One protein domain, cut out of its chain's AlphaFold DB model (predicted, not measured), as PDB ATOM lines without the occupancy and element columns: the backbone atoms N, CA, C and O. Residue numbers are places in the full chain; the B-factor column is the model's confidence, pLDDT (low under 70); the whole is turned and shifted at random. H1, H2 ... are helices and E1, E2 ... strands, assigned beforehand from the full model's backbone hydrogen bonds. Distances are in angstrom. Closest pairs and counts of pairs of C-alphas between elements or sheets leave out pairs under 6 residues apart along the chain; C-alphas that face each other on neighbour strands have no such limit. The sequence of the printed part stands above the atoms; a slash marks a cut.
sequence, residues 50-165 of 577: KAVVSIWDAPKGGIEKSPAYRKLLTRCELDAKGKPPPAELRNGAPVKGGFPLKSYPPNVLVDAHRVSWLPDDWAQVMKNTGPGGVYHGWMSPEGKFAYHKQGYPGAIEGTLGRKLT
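AT A GLANCE: This is residues 50 to 165 of the 577 residues of the protein "Hypothetical protein" of Polarella glacialis (UniProt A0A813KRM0). With little regular structure, the model wraps loops round a small sheet, E1 to E3; H1 covers one face, and H2 lies at the far end of the long axis. Of 116 printed residues, 27 are in named elements, class mixed: H1, E1, E2, E3, H2. The sheet, E1 E2 E3, is antiparallel. The whole is compact, radius of gyration of the C-alphas 13.9 A, spanning 42 by 34 by 22 A.

IN THESE COORDINATES: Find C-alpha 123 at (-40.097, -44.488, 27.676); E2 runs 16.3 A to residue 128. E3 is residues 134 to 139, 15.4 A, and E1 108 to 110, 6.9 A. H1 is residues 67 to 73, 10.0 A; H2, residues 156 to 160, 6.1 A, ends at (-25.756, -42.805, 27.158).

HOW THE PARTS SIT: The strands form a meander, each the antiparallel neighbour of the one before, in two hairpins; find N 109 and O 126 at 2.9 A, N 127 and O 135 at 2.8 A. H1 is on the sheet, height 8.4 A, over E2; their closest C-alphas, Ala 68 and Asn 128, are 5.7 A apart. H2 is not on it. In both helices every O i to N i+4 pair is within hydrogen-bond range.

THE WHOLE: The farthest C-alphas, Ala 80 and Gly 161, are 43.9 A apart. The printed part has no cut; links H1 to E1, E1 to E2 and E3 to H2 are long. Residues 50 to 52 and 131 have pLDDT under 70.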
ATOM      1  N   LYS A  50     -38.750 -39.748  53.101       53.50
ATOM      2  CA  LYS A  50     -40.128 -40.209  53.349       53.50
ATOM      3  C   LYS A  50     -40.293 -41.421  52.439       53.50
ATOM      4  O   LYS A  50     -40.046 -41.278  51.248       53.50
ATOM      5  N   ALA A  51     -40.657 -42.574  53.008       55.78
ATOM      6  CA  ALA A  51     -40.740 -43.889  52.362       55.78
ATOM      7  C   ALA A  51     -41.037 -43.810  50.852       55.78
ATOM      8  O   ALA A  51     -42.194 -43.736  50.431       55.78
ATOM      9  N   VAL A  52     -39.975 -43.779  50.040       64.38
ATOM     10  CA  VAL A  52     -40.107 -43.798  48.588       64.38
ATOM     11  C   VAL A  52     -40.498 -45.221  48.250       64.38
ATOM     12  O   VAL A  52     -39.665 -46.121  48.302       64.38
ATOM     13  N   VAL A  53     -41.777 -45.414  47.949       80.00
ATOM     14  CA  VAL A  53     -42.313 -46.710  47.528       80.00
ATOM     15  C   VAL A  53     -41.488 -47.207  46.340       80.00
ATOM     16  O   VAL A  53     -41.207 -46.432  45.408       80.00
ATOM     17  N   SER A  54     -41.054 -48.470  46.395       88.38
ATOM     18  CA  SER A  54     -40.287 -49.071  45.308       88.38
ATOM     19  C   SER A  54     -41.083 -48.971  44.011       88.38
ATOM     20  O   SER A  54     -42.316 -48.942  44.002       88.38
ATOM     21  N   ILE A  55     -40.388 -48.939  42.876       91.12
ATOM     22  CA  ILE A  55     -41.071 -49.105  41.587       91.12
ATOM     23  C   ILE A  55     -41.744 -50.488  41.499       91.12
ATOM     24  O   ILE A  55     -42.737 -50.640  40.792       91.12
ATOM     25  N   TRP A  56     -41.238 -51.468  42.253       92.38
ATOM     26  CA  TRP A  56     -41.732 -52.844  42.278       92.38
ATOM     27  C   TRP A  56     -42.857 -53.095  43.290       92.38
ATOM     28  O   TRP A  56     -43.533 -54.113  43.189       92.38
ATOM     29  N   ASP A  57     -43.114 -52.157  44.203       91.88
ATOM     30  CA  ASP A  57     -44.192 -52.287  45.184       91.88
ATOM     31  C   ASP A  57     -45.487 -51.728  44.597       91.88
ATOM     32  O   ASP A  57     -45.597 -50.529  44.318       91.88
ATOM     33  N   ALA A  58     -46.496 -52.577  44.416       91.06
ATOM     34  CA  ALA A  58     -47.796 -52.126  43.936       91.06
ATOM     35  C   ALA A  58     -48.411 -51.085  44.903       91.06
ATOM     36  O   ALA A  58     -48.395 -51.285  46.122       91.06
ATOM     37  N   PRO A  59     -49.002 -49.982  44.402       91.12
ATOM     38  CA  PRO A  59     -49.718 -49.037  45.253       91.12
ATOM     39  C   PRO A  59     -50.851 -49.716  46.026       91.12
ATOM     40  O   PRO A  59     -51.566 -50.560  45.479       91.12
ATOM     41  N   LYS A  60     -51.082 -49.296  47.276       89.81
ATOM     42  CA  LYS A  60     -52.222 -49.772  48.073       89.81
ATOM     43  C   LYS A  60     -53.532 -49.528  47.310       89.81
ATOM     44  O   LYS A  60     -53.864 -48.389  46.990       89.81
ATOM     45  N   GLY A  61     -54.278 -50.601  47.038       91.69
ATOM     46  CA  GLY A  61     -55.528 -50.553  46.270       91.69
ATOM     47  C   GLY A  61     -55.361 -50.588  44.744       91.69
ATOM     48  O   GLY A  61     -56.349 -50.388  44.040       91.69
ATOM     49  N   GLY A  62     -54.151 -50.850  44.244       94.25
ATOM     50  CA  GLY A  62     -53.847 -50.995  42.822       94.25
ATOM     51  C   GLY A  62     -53.439 -49.690  42.137       94.25
ATOM     52  O   GLY A  62     -53.649 -48.583  42.641       94.25
ATOM     53  N   ILE A  63     -52.844 -49.823  40.949       93.94
ATOM     54  CA  ILE A  63     -52.302 -48.688  40.193       93.94
ATOM     55  C   ILE A  63     -53.387 -47.681  39.784       93.94
ATOM     56  O   ILE A  63     -53.126 -46.482  39.777       93.94
ATOM     57  N   GLU A  64     -54.618 -48.133  39.541       94.81
ATOM     58  CA  GLU A  64     -55.750 -47.287  39.135       94.81
ATOM     59  C   GLU A  64     -56.200 -46.307  40.230       94.81
ATOM     60  O   GLU A  64     -56.671 -45.208  39.940       94.81
ATOM     61  N   LYS A  65     -55.995 -46.649  41.509       93.06
ATOM     62  CA  LYS A  65     -56.325 -45.761  42.640       93.06
ATOM     63  C   LYS A  65     -55.200 -44.784  42.979       93.06
ATOM     64  O   LYS A  65     -55.380 -43.908  43.833       93.06
ATOM     65  N   SER A  66     -54.055 -44.918  42.310       93.62
ATOM     66  CA  SER A  66     -52.831 -44.202  42.637       93.62
ATOM     67  C   SER A  66     -52.818 -42.740  42.152       93.62
ATOM     68  O   SER A  66     -53.464 -42.403  41.152       93.62
ATOM     69  N   PRO A  67     -52.053 -41.848  42.813       94.38
ATOM     70  CA  PRO A  67     -51.830 -40.479  42.344       94.38
ATOM     71  C   PRO A  67     -51.338 -40.379  40.890       94.38
ATOM     72  O   PRO A  67     -51.783 -39.497  40.153       94.38
ATOM     73  N   ALA A  68     -50.462 -41.288  40.451       95.62
ATOM     74  CA  ALA A  68     -49.922 -41.313  39.092       95.62
ATOM     75  C   ALA A  68     -51.014 -41.588  38.052       95.62
ATOM     76  O   ALA A  68     -51.033 -40.943  37.003       95.62
ATOM     77  N   TYR A  69     -51.962 -42.479  38.356       96.25
ATOM     78  CA  TYR A  69     -53.100 -42.737  37.475       96.25
ATOM     79  C   TYR A  69     -54.044 -41.535  37.407       96.25
ATOM     80  O   TYR A  69     -54.393 -41.092  36.318       96.25
ATOM     81  N   ARG A  70     -54.367 -40.899  38.541       95.56
ATOM     82  CA  ARG A  70     -55.161 -39.653  38.535       95.56
ATOM     83  C   ARG A  70     -54.483 -38.557  37.714       95.56
ATOM     84  O   ARG A  70     -55.139 -37.856  36.948       95.56
ATOM     85  N   LYS A  71     -53.157 -38.430  37.827       95.69
ATOM     86  CA  LYS A  71     -52.380 -37.479  37.025       95.69
ATOM     87  C   LYS A  71     -52.424 -37.820  35.538       95.69
ATOM     88  O   LYS A  71     -52.544 -36.900  34.732       95.69
ATOM     89  N   LEU A  72     -52.369 -39.103  35.179       96.44
ATOM     90  CA  LEU A  72     -52.536 -39.568  33.805       96.44
ATOM     91  C   LEU A  72     -53.894 -39.148  33.228       96.44
ATOM     92  O   LEU A  72     -53.919 -38.601  32.127       96.44
ATOM     93  N   LEU A  73     -54.987 -39.328  33.980       95.75
ATOM     94  CA  LEU A  73     -56.336 -38.956  33.531       95.75
ATOM     95  C   LEU A  73     -56.436 -37.469  33.152       95.75
ATOM     96  O   LEU A  73     -57.092 -37.120  32.184       95.75
ATOM     97  N   THR A  74     -55.720 -36.586  33.857       94.19
ATOM     98  CA  THR A  74     -55.700 -35.140  33.544       94.19
ATOM     99  C   THR A  74     -54.808 -34.756  32.354       94.19
ATOM    100  O   THR A  74     -54.748 -33.583  31.992       94.19
ATOM    101  N   ARG A  75     -54.050 -35.703  31.785       93.56
ATOM    102  CA  ARG A  75     -53.016 -35.461  30.757       93.56
ATOM    103  C   ARG A  75     -53.290 -36.157  29.425       93.56
ATOM    104  O   ARG A  75     -52.482 -36.033  28.510       93.56
ATOM    105  N   CYS A  76     -54.379 -36.904  29.306       92.50
ATOM    106  CA  CYS A  76     -54.772 -37.545  28.057       92.50
ATOM    107  C   CYS A  76     -56.238 -37.280  27.746       92.50
ATOM    108  O   CYS A  76     -57.024 -36.931  28.624       92.50
ATOM    109  N   GLU A  77     -56.584 -37.447  26.476       87.88
ATOM    110  CA  GLU A  77     -57.974 -37.600  26.073       87.88
ATOM    111  C   GLU A  77     -58.451 -38.972  26.557       87.88
ATOM    112  O   GLU A  77     -57.747 -39.973  26.394       87.88
ATOM    113  N   LEU A  78     -59.609 -38.988  27.209       91.56
ATOM    114  CA  LEU A  78     -60.223 -40.201  27.734       91.56
ATOM    115  C   LEU A  78     -61.173 -40.782  26.688       91.56
ATOM    116  O   LEU A  78     -61.770 -40.041  25.907       91.56
ATOM    117  N   ASP A  79     -61.320 -42.103  26.683       90.00
ATOM    118  CA  ASP A  79     -62.343 -42.761  25.876       90.00
ATOM    119  C   ASP A  79     -63.763 -42.489  26.418       90.00
ATOM    120  O   ASP A  79     -63.956 -41.845  27.453       90.00
ATOM    121  N   ALA A  80     -64.783 -43.020  25.737       88.38
ATOM    122  CA  ALA A  80     -66.182 -42.879  26.151       88.38
ATOM    123  C   ALA A  80     -66.485 -43.463  27.549       88.38
ATOM    124  O   ALA A  80     -67.513 -43.142  28.139       88.38
ATOM    125  N   LYS A  81     -65.603 -44.313  28.090       91.56
ATOM    126  CA  LYS A  81     -65.704 -44.910  29.430       91.56
ATOM    127  C   LYS A  81     -64.842 -44.171  30.461       91.56
ATOM    128  O   LYS A  81     -64.695 -44.652  31.583       91.56
ATOM    129  N   GLY A  82     -64.253 -43.030  30.098       92.12
ATOM    130  CA  GLY A  82     -63.377 -42.256  30.973       92.12
ATOM    131  C   GLY A  82     -62.008 -42.904  31.210       92.12
ATOM    132  O   GLY A  82     -61.319 -42.529  32.159       92.12
ATOM    133  N   LYS A  83     -61.601 -43.882  30.391       95.19
ATOM    134  CA  LYS A  83     -60.310 -44.565  30.526       95.19
ATOM    135  C   LYS A  83     -59.234 -43.887  29.676       95.19
ATOM    136  O   LYS A  83     -59.523 -43.388  28.589       95.19
ATOM    137  N   PRO A  84     -57.974 -43.873  30.147       96.25
ATOM    138  CA  PRO A  84     -56.865 -43.388  29.346       96.25
ATOM    139  C   PRO A  84     -56.562 -44.380  28.209       96.25
ATOM    140  O   PRO A  84     -56.853 -45.573  28.348       96.25
ATOM    141  N   PRO A  85     -55.877 -43.947  27.136       95.88
ATOM    142  CA  PRO A  85     -55.432 -44.853  26.087       95.88
ATOM    143  C   PRO A  85     -54.568 -46.003  26.645       95.88
ATOM    144  O   PRO A  85     -53.867 -45.809  27.657       95.88
ATOM    145  N   PRO A  86     -54.555 -47.177  25.984       96.81
ATOM    146  CA  PRO A  86     -53.606 -48.254  26.267       96.81
ATOM    147  C   PRO A  86     -52.161 -47.747  26.324       96.81
ATOM    148  O   PRO A  86     -51.820 -46.761  25.665       96.81
ATOM    149  N   ALA A  87     -51.308 -48.377  27.135       97.19
ATOM    150  CA  ALA A  87     -49.970 -47.867  27.444       97.19
ATOM    151  C   ALA A  87     -49.112 -47.657  26.184       97.19
ATOM    152  O   ALA A  87     -48.464 -46.622  26.045       97.19
ATOM    153  N   GLU A  88     -49.187 -48.591  25.243       96.69
ATOM    154  CA  GLU A  88     -48.545 -48.596  23.930       96.69
ATOM    155  C   GLU A  88     -49.007 -47.453  23.015       96.69
ATOM    156  O   GLU A  88     -48.241 -46.967  22.182       96.69
ATOM    157  N   LEU A  89     -50.234 -46.959  23.208       95.94
ATOM    158  CA  LEU A  89     -50.792 -45.842  22.447       95.94
ATOM    159  C   LEU A  89     -50.527 -44.484  23.102       95.94
ATOM    160  O   LEU A  89     -50.889 -43.451  22.536       95.94
ATOM    161  N   ARG A  90     -49.867 -44.417  24.262       96.81
ATOM    162  CA  ARG A  90     -49.520 -43.140  24.913       96.81
ATOM    163  C   ARG A  90     -48.253 -42.534  24.314       96.81
ATOM    164  O   ARG A  90     -47.414 -43.233  23.751       96.81
ATOM    165  N   ASN A  91     -48.082 -41.211  24.409       96.69
ATOM    166  CA  ASN A  91     -46.875 -40.579  23.859       96.69
ATOM    167  C   ASN A  91     -45.617 -40.921  24.653       96.69
ATOM    168  O   ASN A  91     -44.539 -40.898  24.068       96.69
ATOM    169  N   GLY A  92     -45.730 -41.262  25.935       97.50
ATOM    170  CA  GLY A  92     -44.591 -41.665  26.747       97.50
ATOM    171  C   GLY A  92     -44.003 -43.021  26.362       97.50
ATOM    172  O   GLY A  92     -42.841 -43.250  26.668       97.50
ATOM    173  N   ALA A  93     -44.730 -43.899  25.661       98.00
ATOM    174  CA  ALA A  93     -44.217 -45.219  25.277       98.00
ATOM    175  C   ALA A  93     -42.947 -45.092  24.414       98.00
ATOM    176  O   ALA A  93     -42.785 -44.066  23.744       98.00
ATOM    177  N   PRO A  94     -42.059 -46.096  24.356       98.00
ATOM    178  CA  PRO A  94     -41.009 -46.126  23.342       98.00
ATOM    179  C   PRO A  94     -41.616 -45.973  21.939       98.00
ATOM    180  O   PRO A  94     -42.754 -46.370  21.684       98.00
ATOM    181  N   VAL A  95     -40.910 -45.301  21.040       97.19
ATOM    182  CA  VAL A  95     -41.277 -45.185  19.623       97.19
ATOM    183  C   VAL A  95     -40.827 -46.428  18.863       97.19
ATOM    184  O   VAL A  95     -41.563 -46.916  18.009       97.19
ATOM    185  N   LYS A  96     -39.637 -46.948  19.183       95.62
ATOM    186  CA  LYS A  96     -39.058 -48.140  18.562       95.62
ATOM    187  C   LYS A  96     -38.252 -48.920  19.594       95.62
ATOM    188  O   LYS A  96     -37.382 -48.353  20.239       95.62
ATOM    189  N   GLY A  97     -38.499 -50.226  19.693       94.88
ATOM    190  CA  GLY A  97     -37.822 -51.081  20.668       94.88
ATOM    191  C   GLY A  97     -38.202 -50.717  22.104       94.88
ATOM    192  O   GLY A  97     -39.369 -50.460  22.394       94.88
ATOM    193  N   GLY A  98     -37.200 -50.683  22.981       94.81
ATOM    194  CA  GLY A  98     -37.363 -50.374  24.397       94.81
ATOM    195  C   GLY A  98     -37.747 -51.577  25.257       94.81
ATOM    196  O   GLY A  98     -37.955 -52.689  24.768       94.81
ATOM    197  N   PHE A  99     -37.829 -51.343  26.567       95.06
ATOM    198  CA  PHE A  99     -38.176 -52.389  27.523       95.06
ATOM    199  C   PHE A  99     -39.636 -52.841  27.318       95.06
ATOM    200  O   PHE A  99     -40.504 -51.979  27.122       95.06
ATOM    201  N   PRO A 100     -39.950 -54.152  27.365       97.06
ATOM    202  CA  PRO A 100     -41.312 -54.631  27.150       97.06
ATOM    203  C   PRO A 100     -42.296 -54.023  28.155       97.06
ATOM    204  O   PRO A 100     -42.123 -54.180  29.361       97.06
ATOM    205  N   LEU A 101     -43.363 -53.371  27.673       96.56
ATOM    206  CA  LEU A 101     -44.333 -52.679  28.541       96.56
ATOM    207  C   LEU A 101     -44.981 -53.609  29.579       96.56
ATOM    208  O   LEU A 101     -45.221 -53.196  30.708       96.56
ATOM    209  N   LYS A 102     -45.203 -54.879  29.222       96.56
ATOM    210  CA  LYS A 102     -45.725 -55.917  30.129       96.56
ATOM    211  C   LYS A 102     -44.795 -56.244  31.302       96.56
ATOM    212  O   LYS A 102     -45.240 -56.802  32.295       96.56
ATOM    213  N   SER A 103     -43.512 -55.920  31.169       97.00
ATOM    214  CA  SER A 103     -42.487 -56.137  32.189       97.00
ATOM    215  C   SER A 103     -42.264 -54.894  33.050       97.00
ATOM    216  O   SER A 103     -41.379 -54.900  33.902       97.00
ATOM    217  N   TYR A 104     -43.026 -53.813  32.829       97.06
ATOM    218  CA  TYR A 104     -42.863 -52.588  33.606       97.06
ATOM    219  C   TYR A 104     -43.218 -52.850  35.070       97.06
ATOM    220  O   TYR A 104     -44.154 -53.603  35.350       97.06
ATOM    221  N   PRO A 105     -42.506 -52.209  36.012       96.44
ATOM    222  CA  PRO A 105     -42.813 -52.362  37.422       96.44
ATOM    223  C   PRO A 105     -44.272 -51.971  37.729       96.44
ATOM    224  O   PRO A 105     -44.767 -50.988  37.168       96.44
ATOM    225  N   PRO A 106     -44.964 -52.669  38.646       95.81
ATOM    226  CA  PRO A 106     -46.387 -52.455  38.933       95.81
ATOM    227  C   PRO A 106     -46.726 -51.046  39.451       95.81
ATOM    228  O   PRO A 106     -47.885 -50.632  39.399       95.81
ATOM    229  N   ASN A 107     -45.740 -50.283  39.934       95.88
ATOM    230  CA  ASN A 107     -45.903 -48.891  40.364       95.88
ATOM    231  C   ASN A 107     -45.588 -47.856  39.263       95.88
ATOM    232  O   ASN A 107     -45.481 -46.659  39.540       95.88
ATOM    233  N   VAL A 108     -45.370 -48.294  38.023       97.00
ATOM    234  CA  VAL A 108     -44.921 -47.443  36.920       97.00
ATOM    235  C   VAL A 108     -45.966 -47.430  35.809       97.00
ATOM    236  O   VAL A 108     -46.400 -48.462  35.314       97.00
ATOM    237  N   LEU A 109     -46.355 -46.230  35.388       97.44
ATOM    238  CA  LEU A 109     -47.280 -46.000  34.282       97.44
ATOM    239  C   LEU A 109     -46.571 -45.279  33.147       97.44
ATOM    240  O   LEU A 109     -45.848 -44.314  33.380       97.44
ATOM    241  N   VAL A 110     -46.851 -45.666  31.907       98.12
ATOM    242  CA  VAL A 110     -46.456 -44.867  30.741       98.12
ATOM    243  C   VAL A 110     -47.205 -43.530  30.761       98.12
ATOM    244  O   VAL A 110     -48.433 -43.511  30.897       98.12
ATOM    245  N   ASP A 111     -46.465 -42.426  30.632       97.69
ATOM    246  CA  ASP A 111     -47.000 -41.059  30.619       97.69
ATOM    247  C   ASP A 111     -47.745 -40.769  29.302       97.69
ATOM    248  O   ASP A 111     -47.410 -41.291  28.239       97.69
ATOM    249  N   ALA A 112     -48.764 -39.914  29.351       96.94
ATOM    250  CA  ALA A 112     -49.456 -39.422  28.161       96.94
ATOM    251  C   ALA A 112     -48.620 -38.402  27.374       96.94
ATOM    252  O   ALA A 112     -48.920 -38.124  26.213       96.94
ATOM    253  N   HIS A 113     -47.587 -37.832  27.999       95.94
ATOM    254  CA  HIS A 113     -46.681 -36.856  27.399       95.94
ATOM    255  C   HIS A 113     -45.298 -37.463  27.138       95.94
ATOM    256  O   HIS A 113     -44.898 -38.438  27.773       95.94
ATOM    257  N   ARG A 114     -44.548 -36.834  26.231       96.44
ATOM    258  CA  ARG A 114     -43.151 -37.163  25.942       96.44
ATOM    259  C   ARG A 114     -42.331 -35.884  25.846       96.44
ATOM    260  O   ARG A 114     -42.736 -34.954  25.157       96.44
ATOM    261  N   VAL A 115     -41.198 -35.834  26.532       96.75
ATOM    262  CA  VAL A 115     -40.203 -34.770  26.364       96.75
ATOM    263  C   VAL A 115     -39.511 -34.905  25.006       96.75
ATOM    264  O   VAL A 115     -39.256 -36.012  24.534       96.75
ATOM    265  N   SER A 116     -39.198 -33.777  24.373       96.44
ATOM    266  CA  SER A 116     -38.704 -33.715  22.988       96.44
ATOM    267  C   SER A 116     -37.292 -34.231  22.765       96.44
ATOM    268  O   SER A 116     -36.886 -34.382  21.623       96.44
ATOM    269  N   TRP A 117     -36.537 -34.484  23.827       97.06
ATOM    270  CA  TRP A 117     -35.163 -34.974  23.749       97.06
ATOM    271  C   TRP A 117     -35.043 -36.477  24.031       97.06
ATOM    272  O   TRP A 117     -33.936 -37.005  24.067       97.06
ATOM    273  N   LEU A 118     -36.159 -37.168  24.297       97.88
ATOM    274  CA  LEU A 118     -36.138 -38.562  24.739       97.88
ATOM    275  C   LEU A 118     -35.910 -39.534  23.567       97.88
ATOM    276  O   LEU A 118     -36.799 -39.610  22.709       97.88
ATOM    277  N   PRO A 119     -34.825 -40.338  23.573       98.06
ATOM    278  CA  PRO A 119     -34.532 -41.307  22.517       98.06
ATOM    279  C   PRO A 119     -35.643 -42.330  22.304       98.06
ATOM    280  O   PRO A 119     -36.336 -42.708  23.248       98.06
ATOM    281  N   ASP A 120     -35.801 -42.787  21.067       98.25
ATOM    282  CA  ASP A 120     -36.919 -43.630  20.624       98.25
ATOM    283  C   ASP A 120     -37.117 -44.930  21.404       98.25
ATOM    284  O   ASP A 120     -38.248 -45.384  21.546       98.25
ATOM    285  N   ASP A 121     -36.049 -45.512  21.924       98.06
ATOM    286  CA  ASP A 121     -36.035 -46.751  22.698       98.06
ATOM    287  C   ASP A 121     -36.264 -46.533  24.203       98.06
ATOM    288  O   ASP A 121     -36.451 -47.488  24.957       98.06
ATOM    289  N   TRP A 122     -36.342 -45.277  24.646       98.44
ATOM    290  CA  TRP A 122     -36.702 -44.912  26.013       98.44
ATOM    291  C   TRP A 122     -38.186 -44.572  26.139       98.44
ATOM    292  O   TRP A 122     -38.800 -43.943  25.263       98.44
ATOM    293  N   ALA A 123     -38.755 -44.909  27.296       98.31
ATOM    294  CA  ALA A 123     -40.097 -44.488  27.676       98.31
ATOM    295  C   ALA A 123     -40.064 -43.336  28.677       98.31
ATOM    296  O   ALA A 123     -39.206 -43.296  29.554       98.31
ATOM    297  N   GLN A 124     -41.036 -42.432  28.591       98.31
ATOM    298  CA  GLN A 124     -41.388 -41.518  29.667       98.31
ATOM    299  C   GLN A 124     -42.488 -42.145  30.512       98.31
ATOM    300  O   GLN A 124     -43.527 -42.579  30.007       98.31
ATOM    301  N   VAL A 125     -42.257 -42.160  31.815       98.06
ATOM    302  CA  VAL A 125     -43.110 -42.844  32.774       98.06
ATOM    303  C   VAL A 125     -43.407 -41.964  33.984       98.06
ATOM    304  O   VAL A 125     -42.723 -40.979  34.262       98.06
ATOM    305  N   MET A 126     -44.451 -42.331  34.714       97.00
ATOM    306  CA  MET A 126     -44.817 -41.781  36.010       97.00
ATOM    307  C   MET A 126     -44.772 -42.896  37.048       97.00
ATOM    308  O   MET A 126     -45.214 -44.009  36.768       97.00
ATOM    309  N   LYS A 127     -44.283 -42.596  38.250       94.31
ATOM    310  CA  LYS A 127     -44.349 -43.504  39.398       94.31
ATOM    311  C   LYS A 127     -44.970 -42.831  40.612       94.31
ATOM    312  O   LYS A 127     -44.857 -41.611  40.766       94.31
ATOM    313  N   ASN A 128     -45.557 -43.618  41.507       91.69
ATOM    314  CA  ASN A 128     -46.001 -43.108  42.804       91.69
ATOM    315  C   ASN A 128     -44.847 -43.069  43.804       91.69
ATOM    316  O   ASN A 128     -43.915 -43.870  43.732       91.69
ATOM    317  N   THR A 129     -44.909 -42.131  44.746       85.00
ATOM    318  CA  THR A 129     -43.793 -41.843  45.664       85.00
ATOM    319  C   THR A 129     -44.142 -42.041  47.136       85.00
ATOM    320  O   THR A 129     -43.379 -41.618  47.996       85.00
ATOM    321  N   GLY A 130     -45.288 -42.661  47.439       77.88
ATOM    322  CA  GLY A 130     -45.822 -42.783  48.799       77.88
ATOM    323  C   GLY A 130     -47.108 -41.967  48.979       77.88
ATOM    324  O   GLY A 130     -47.950 -42.024  48.080       77.88
ATOM    325  N   PRO A 131     -47.305 -41.226  50.092       68.75
ATOM    326  CA  PRO A 131     -48.598 -40.674  50.528       68.75
ATOM    327  C   PRO A 131     -49.099 -39.468  49.699       68.75
ATOM    328  O   PRO A 131     -49.539 -38.465  50.249       68.75
ATOM    329  N   GLY A 132     -49.040 -39.550  48.366       73.06
ATOM    330  CA  GLY A 132     -49.745 -38.640  47.457       73.06
ATOM    331  C   GLY A 132     -48.936 -38.086  46.282       73.06
ATOM    332  O   GLY A 132     -49.509 -37.397  45.444       73.06
ATOM    333  N   GLY A 133     -47.629 -38.354  46.194       87.69
ATOM    334  CA  GLY A 133     -46.772 -37.772  45.156       87.69
ATOM    335  C   GLY A 133     -46.675 -38.594  43.868       87.69
ATOM    336  O   GLY A 133     -46.847 -39.816  43.864       87.69
ATOM    337  N   VAL A 134     -46.353 -37.901  42.772       93.56
ATOM    338  CA  VAL A 134     -46.030 -38.481  41.462       93.56
ATOM    339  C   VAL A 134     -44.630 -38.022  41.071       93.56
ATOM    340  O   VAL A 134     -44.364 -36.820  41.070       93.56
ATOM    341  N   TYR A 135     -43.755 -38.954  40.699       93.62
ATOM    342  CA  TYR A 135     -42.502 -38.629  40.017       93.62
ATOM    343  C   TYR A 135     -42.600 -38.963  38.538       93.62
ATOM    344  O   TYR A 135     -43.056 -40.040  38.163       93.62
ATOM    345  N   HIS A 136     -42.116 -38.040  37.713       95.75
ATOM    346  CA  HIS A 136     -41.801 -38.311  36.320       95.75
ATOM    347  C   HIS A 136     -40.412 -38.935  36.243       95.75
ATOM    348  O   HIS A 136     -39.498 -38.526  36.959       95.75
ATOM    349  N   GLY A 137     -40.264 -39.924  35.377       96.62
ATOM    350  CA  GLY A 137     -38.986 -40.551  35.103       96.62
ATOM    351  C   GLY A 137     -38.977 -41.179  33.726       96.62
ATOM    352  O   GLY A 137     -39.879 -40.960  32.912       96.62
ATOM    353  N   TRP A 138     -37.943 -41.964  33.477       97.81
ATOM    354  CA  TRP A 138     -37.712 -42.583  32.188       97.81
ATOM    355  C   TRP A 138     -37.253 -44.020  32.355       97.81
ATOM    356  O   TRP A 138     -36.466 -44.319  33.251       97.81
ATOM    357  N   MET A 139     -37.766 -44.897  31.499       97.94
ATOM    358  CA  MET A 139     -37.389 -46.303  31.464       97.94
ATOM    359  C   MET A 139     -36.424 -46.531  30.308       97.94
ATOM    360  O   MET A 139     -36.758 -46.197  29.167       97.94
ATOM    361  N   SER A 140     -35.246 -47.074  30.611       97.56
ATOM    362  CA  SER A 140     -34.256 -47.462  29.607       97.56
ATOM    363  C   SER A 140     -34.708 -48.704  28.831       97.56
ATOM    364  O   SER A 140     -35.602 -49.420  29.295       97.56
ATOM    365  N   PRO A 141     -34.083 -49.008  27.683       97.44
ATOM    366  CA  PRO A 141     -34.344 -50.239  26.936       97.44
ATOM    367  C   PRO A 141     -34.106 -51.519  27.750       97.44
ATOM    368  O   PRO A 141     -34.771 -52.527  27.536       97.44
ATOM    369  N   GLU A 142     -33.207 -51.462  28.733       97.06
ATOM    370  CA  GLU A 142     -32.855 -52.561  29.640       97.06
ATOM    371  C   GLU A 142     -33.724 -52.602  30.909       97.06
ATOM    372  O   GLU A 142     -33.437 -53.369  31.826       97.06
ATOM    373  N   GLY A 143     -34.750 -51.752  31.015       95.94
ATOM    374  CA  GLY A 143     -35.644 -51.714  32.176       95.94
ATOM    375  C   GLY A 143     -35.080 -50.967  33.388       95.94
ATOM    376  O   GLY A 143     -35.569 -51.143  34.507       95.94
ATOM    377  N   LYS A 144     -34.059 -50.117  33.202       95.56
ATOM    378  CA  LYS A 144     -33.531 -49.260  34.275       95.56
ATOM    379  C   LYS A 144     -34.321 -47.960  34.365       95.56
ATOM    380  O   LYS A 144     -34.550 -47.285  33.364       95.56
ATOM    381  N   PHE A 145     -34.691 -47.575  35.584       94.88
ATOM    382  CA  PHE A 145     -35.436 -46.345  35.843       94.88
ATOM    383  C   PHE A 145     -34.491 -45.164  36.121       94.88
ATOM    384  O   PHE A 145     -33.655 -45.239  37.020       94.88
ATOM    385  N   ALA A 146     -34.677 -44.047  35.417       95.50
ATOM    386  CA  ALA A 146     -33.949 -42.793  35.613       95.50
ATOM    387  C   ALA A 146     -34.892 -41.638  36.003       95.50
ATOM    388  O   ALA A 146     -35.996 -41.522  35.475       95.50
ATOM    389  N   TYR A 147     -34.445 -40.744  36.894       93.88
ATOM    390  CA  TYR A 147     -35.216 -39.564  37.349       93.88
ATOM    391  C   TYR A 147     -34.760 -38.245  36.742       93.88
ATOM    392  O   TYR A 147     -35.441 -37.228  36.882       93.88
ATOM    393  N   HIS A 148     -33.596 -38.231  36.091       95.19
ATOM    394  CA  HIS A 148     -32.975 -37.007  35.605       95.19
ATOM    395  C   HIS A 148     -32.452 -37.184  34.180       95.19
ATOM    396  O   HIS A 148     -31.875 -38.218  33.846       95.19
ATOM    397  N   LYS A 149     -32.608 -36.135  33.361       94.62
ATOM    398  CA  LYS A 149     -31.956 -36.024  32.046       94.62
ATOM    399  C   LYS A 149     -30.432 -36.031  32.204       94.62
ATOM    400  O   LYS A 149     -29.753 -36.834  31.577       94.62
ATOM    401  N   GLN A 150     -29.919 -35.174  33.091       93.12
ATOM    402  CA  GLN A 150     -28.491 -34.895  33.285       93.12
ATOM    403  C   GLN A 150     -28.129 -34.729  34.774       93.12
ATOM    404  O   GLN A 150     -29.014 -34.622  35.623       93.12
ATOM    405  N   GLY A 151     -26.829 -34.659  35.080       85.00
ATOM    406  CA  GLY A 151     -26.306 -34.256  36.398       85.00
ATOM    407  C   GLY A 151     -25.947 -35.387  37.370       85.00
ATOM    408  O   GLY A 151     -25.338 -35.110  38.399       85.00
ATOM    409  N   TYR A 152     -26.262 -36.643  37.037       81.88
ATOM    410  CA  TYR A 152     -25.994 -37.826  37.869       81.88
ATOM    411  C   TYR A 152     -25.452 -38.984  37.017       81.88
ATOM    412  O   TYR A 152     -25.767 -39.020  35.824       81.88
ATOM    413  N   PRO A 153     -24.702 -39.967  37.563       78.69
ATOM    414  CA  PRO A 153     -24.204 -41.081  36.753       78.69
ATOM    415  C   PRO A 153     -25.363 -41.948  36.241       78.69
ATOM    416  O   PRO A 153     -25.315 -42.432  35.117       78.69
ATOM    417  N   GLY A 154     -26.430 -42.074  37.043       83.25
ATOM    418  CA  GLY A 154     -27.686 -42.736  36.674       83.25
ATOM    419  C   GLY A 154     -28.687 -41.847  35.927       83.25
ATOM    420  O   GLY A 154     -29.821 -42.263  35.703       83.25
ATOM    421  N   ALA A 155     -28.311 -40.616  35.560       93.38
ATOM    422  CA  ALA A 155     -29.106 -39.825  34.627       93.38
ATOM    423  C   ALA A 155     -29.008 -40.423  33.215       93.38
ATOM    424  O   ALA A 155     -28.056 -41.140  32.891       93.38
ATOM    425  N   ILE A 156     -29.967 -40.099  32.354       95.94
ATOM    426  CA  ILE A 156     -30.036 -40.666  30.998       95.94
ATOM    427  C   ILE A 156     -28.788 -40.297  30.192       95.94
ATOM    428  O   ILE A 156     -28.143 -41.173  29.625       95.94
ATOM    429  N   GLU A 157     -28.376 -39.027  30.199       96.12
ATOM    430  CA  GLU A 157     -27.157 -38.589  29.501       96.12
ATOM    431  C   GLU A 157     -25.886 -39.241  30.062       96.12
ATOM    432  O   GLU A 157     -24.953 -39.529  29.313       96.12
ATOM    433  N   GLY A 158     -25.855 -39.517  31.372       92.25
ATOM    434  CA  GLY A 158     -24.762 -40.257  32.011       92.25
ATOM    435  C   GLY A 158     -24.696 -41.706  31.527       92.25
ATOM    436  O   GLY A 158     -23.617 -42.199  31.200       92.25
ATOM    437  N   THR A 159     -25.863 -42.342  31.399       92.44
ATOM    438  CA  THR A 159     -26.019 -43.712  30.887       92.44
ATOM    439  C   THR A 159     -25.619 -43.807  29.414       92.44
ATOM    440  O   THR A 159     -24.882 -44.710  29.030       92.44
ATOM    441  N   LEU A 160     -26.049 -42.844  28.594       94.50
ATOM    442  CA  LEU A 160     -25.756 -42.805  27.158       94.50
ATOM    443  C   LEU A 160     -24.354 -42.264  26.837       94.50
ATOM    444  O   LEU A 160     -23.881 -42.403  25.711       94.50
ATOM    445  N   GLY A 161     -23.687 -41.611  27.792       94.94
ATOM    446  CA  GLY A 161     -22.369 -41.005  27.597       94.94
ATOM    447  C   GLY A 161     -22.354 -39.818  26.625       94.94
ATOM    448  O   GLY A 161     -21.293 -39.484  26.094       94.94
ATOM    449  N   ARG A 162     -23.505 -39.183  26.371       95.25
ATOM    450  CA  ARG A 162     -23.648 -38.023  25.477       95.25
ATOM    451  C   ARG A 162     -24.807 -37.125  25.903       95.25
ATOM    452  O   ARG A 162     -25.732 -37.581  26.567       95.25
ATOM    453  N   LYS A 163     -24.770 -35.863  25.466       95.38
ATOM    454  CA  LYS A 163     -25.889 -34.929  25.639       95.38
ATOM    455  C   LYS A 163     -27.058 -35.300  24.731       95.38
ATOM    456  O   LYS A 163     -26.843 -35.732  23.595       95.38
ATOM    457  N   LEU A 164     -28.267 -35.094  25.240       96.25
ATOM    458  CA  LEU A 164     -29.515 -35.283  24.518       96.25
ATOM    459  C   LEU A 164     -30.050 -33.942  24.020       96.25
ATOM    460  O   LEU A 164     -30.101 -32.944  24.747       96.25
ATOM    461  N   THR A 165     -30.480 -33.947  22.770       95.25
ATOM    462  CA  THR A 165     -30.963 -32.794  22.010       95.25
ATOM    463  C   THR A 165     -32.380 -33.051  21.512       95.25
ATOM    464  O   THR A 165     -32.879 -34.169  21.602       95.25
TER     465      THR A 165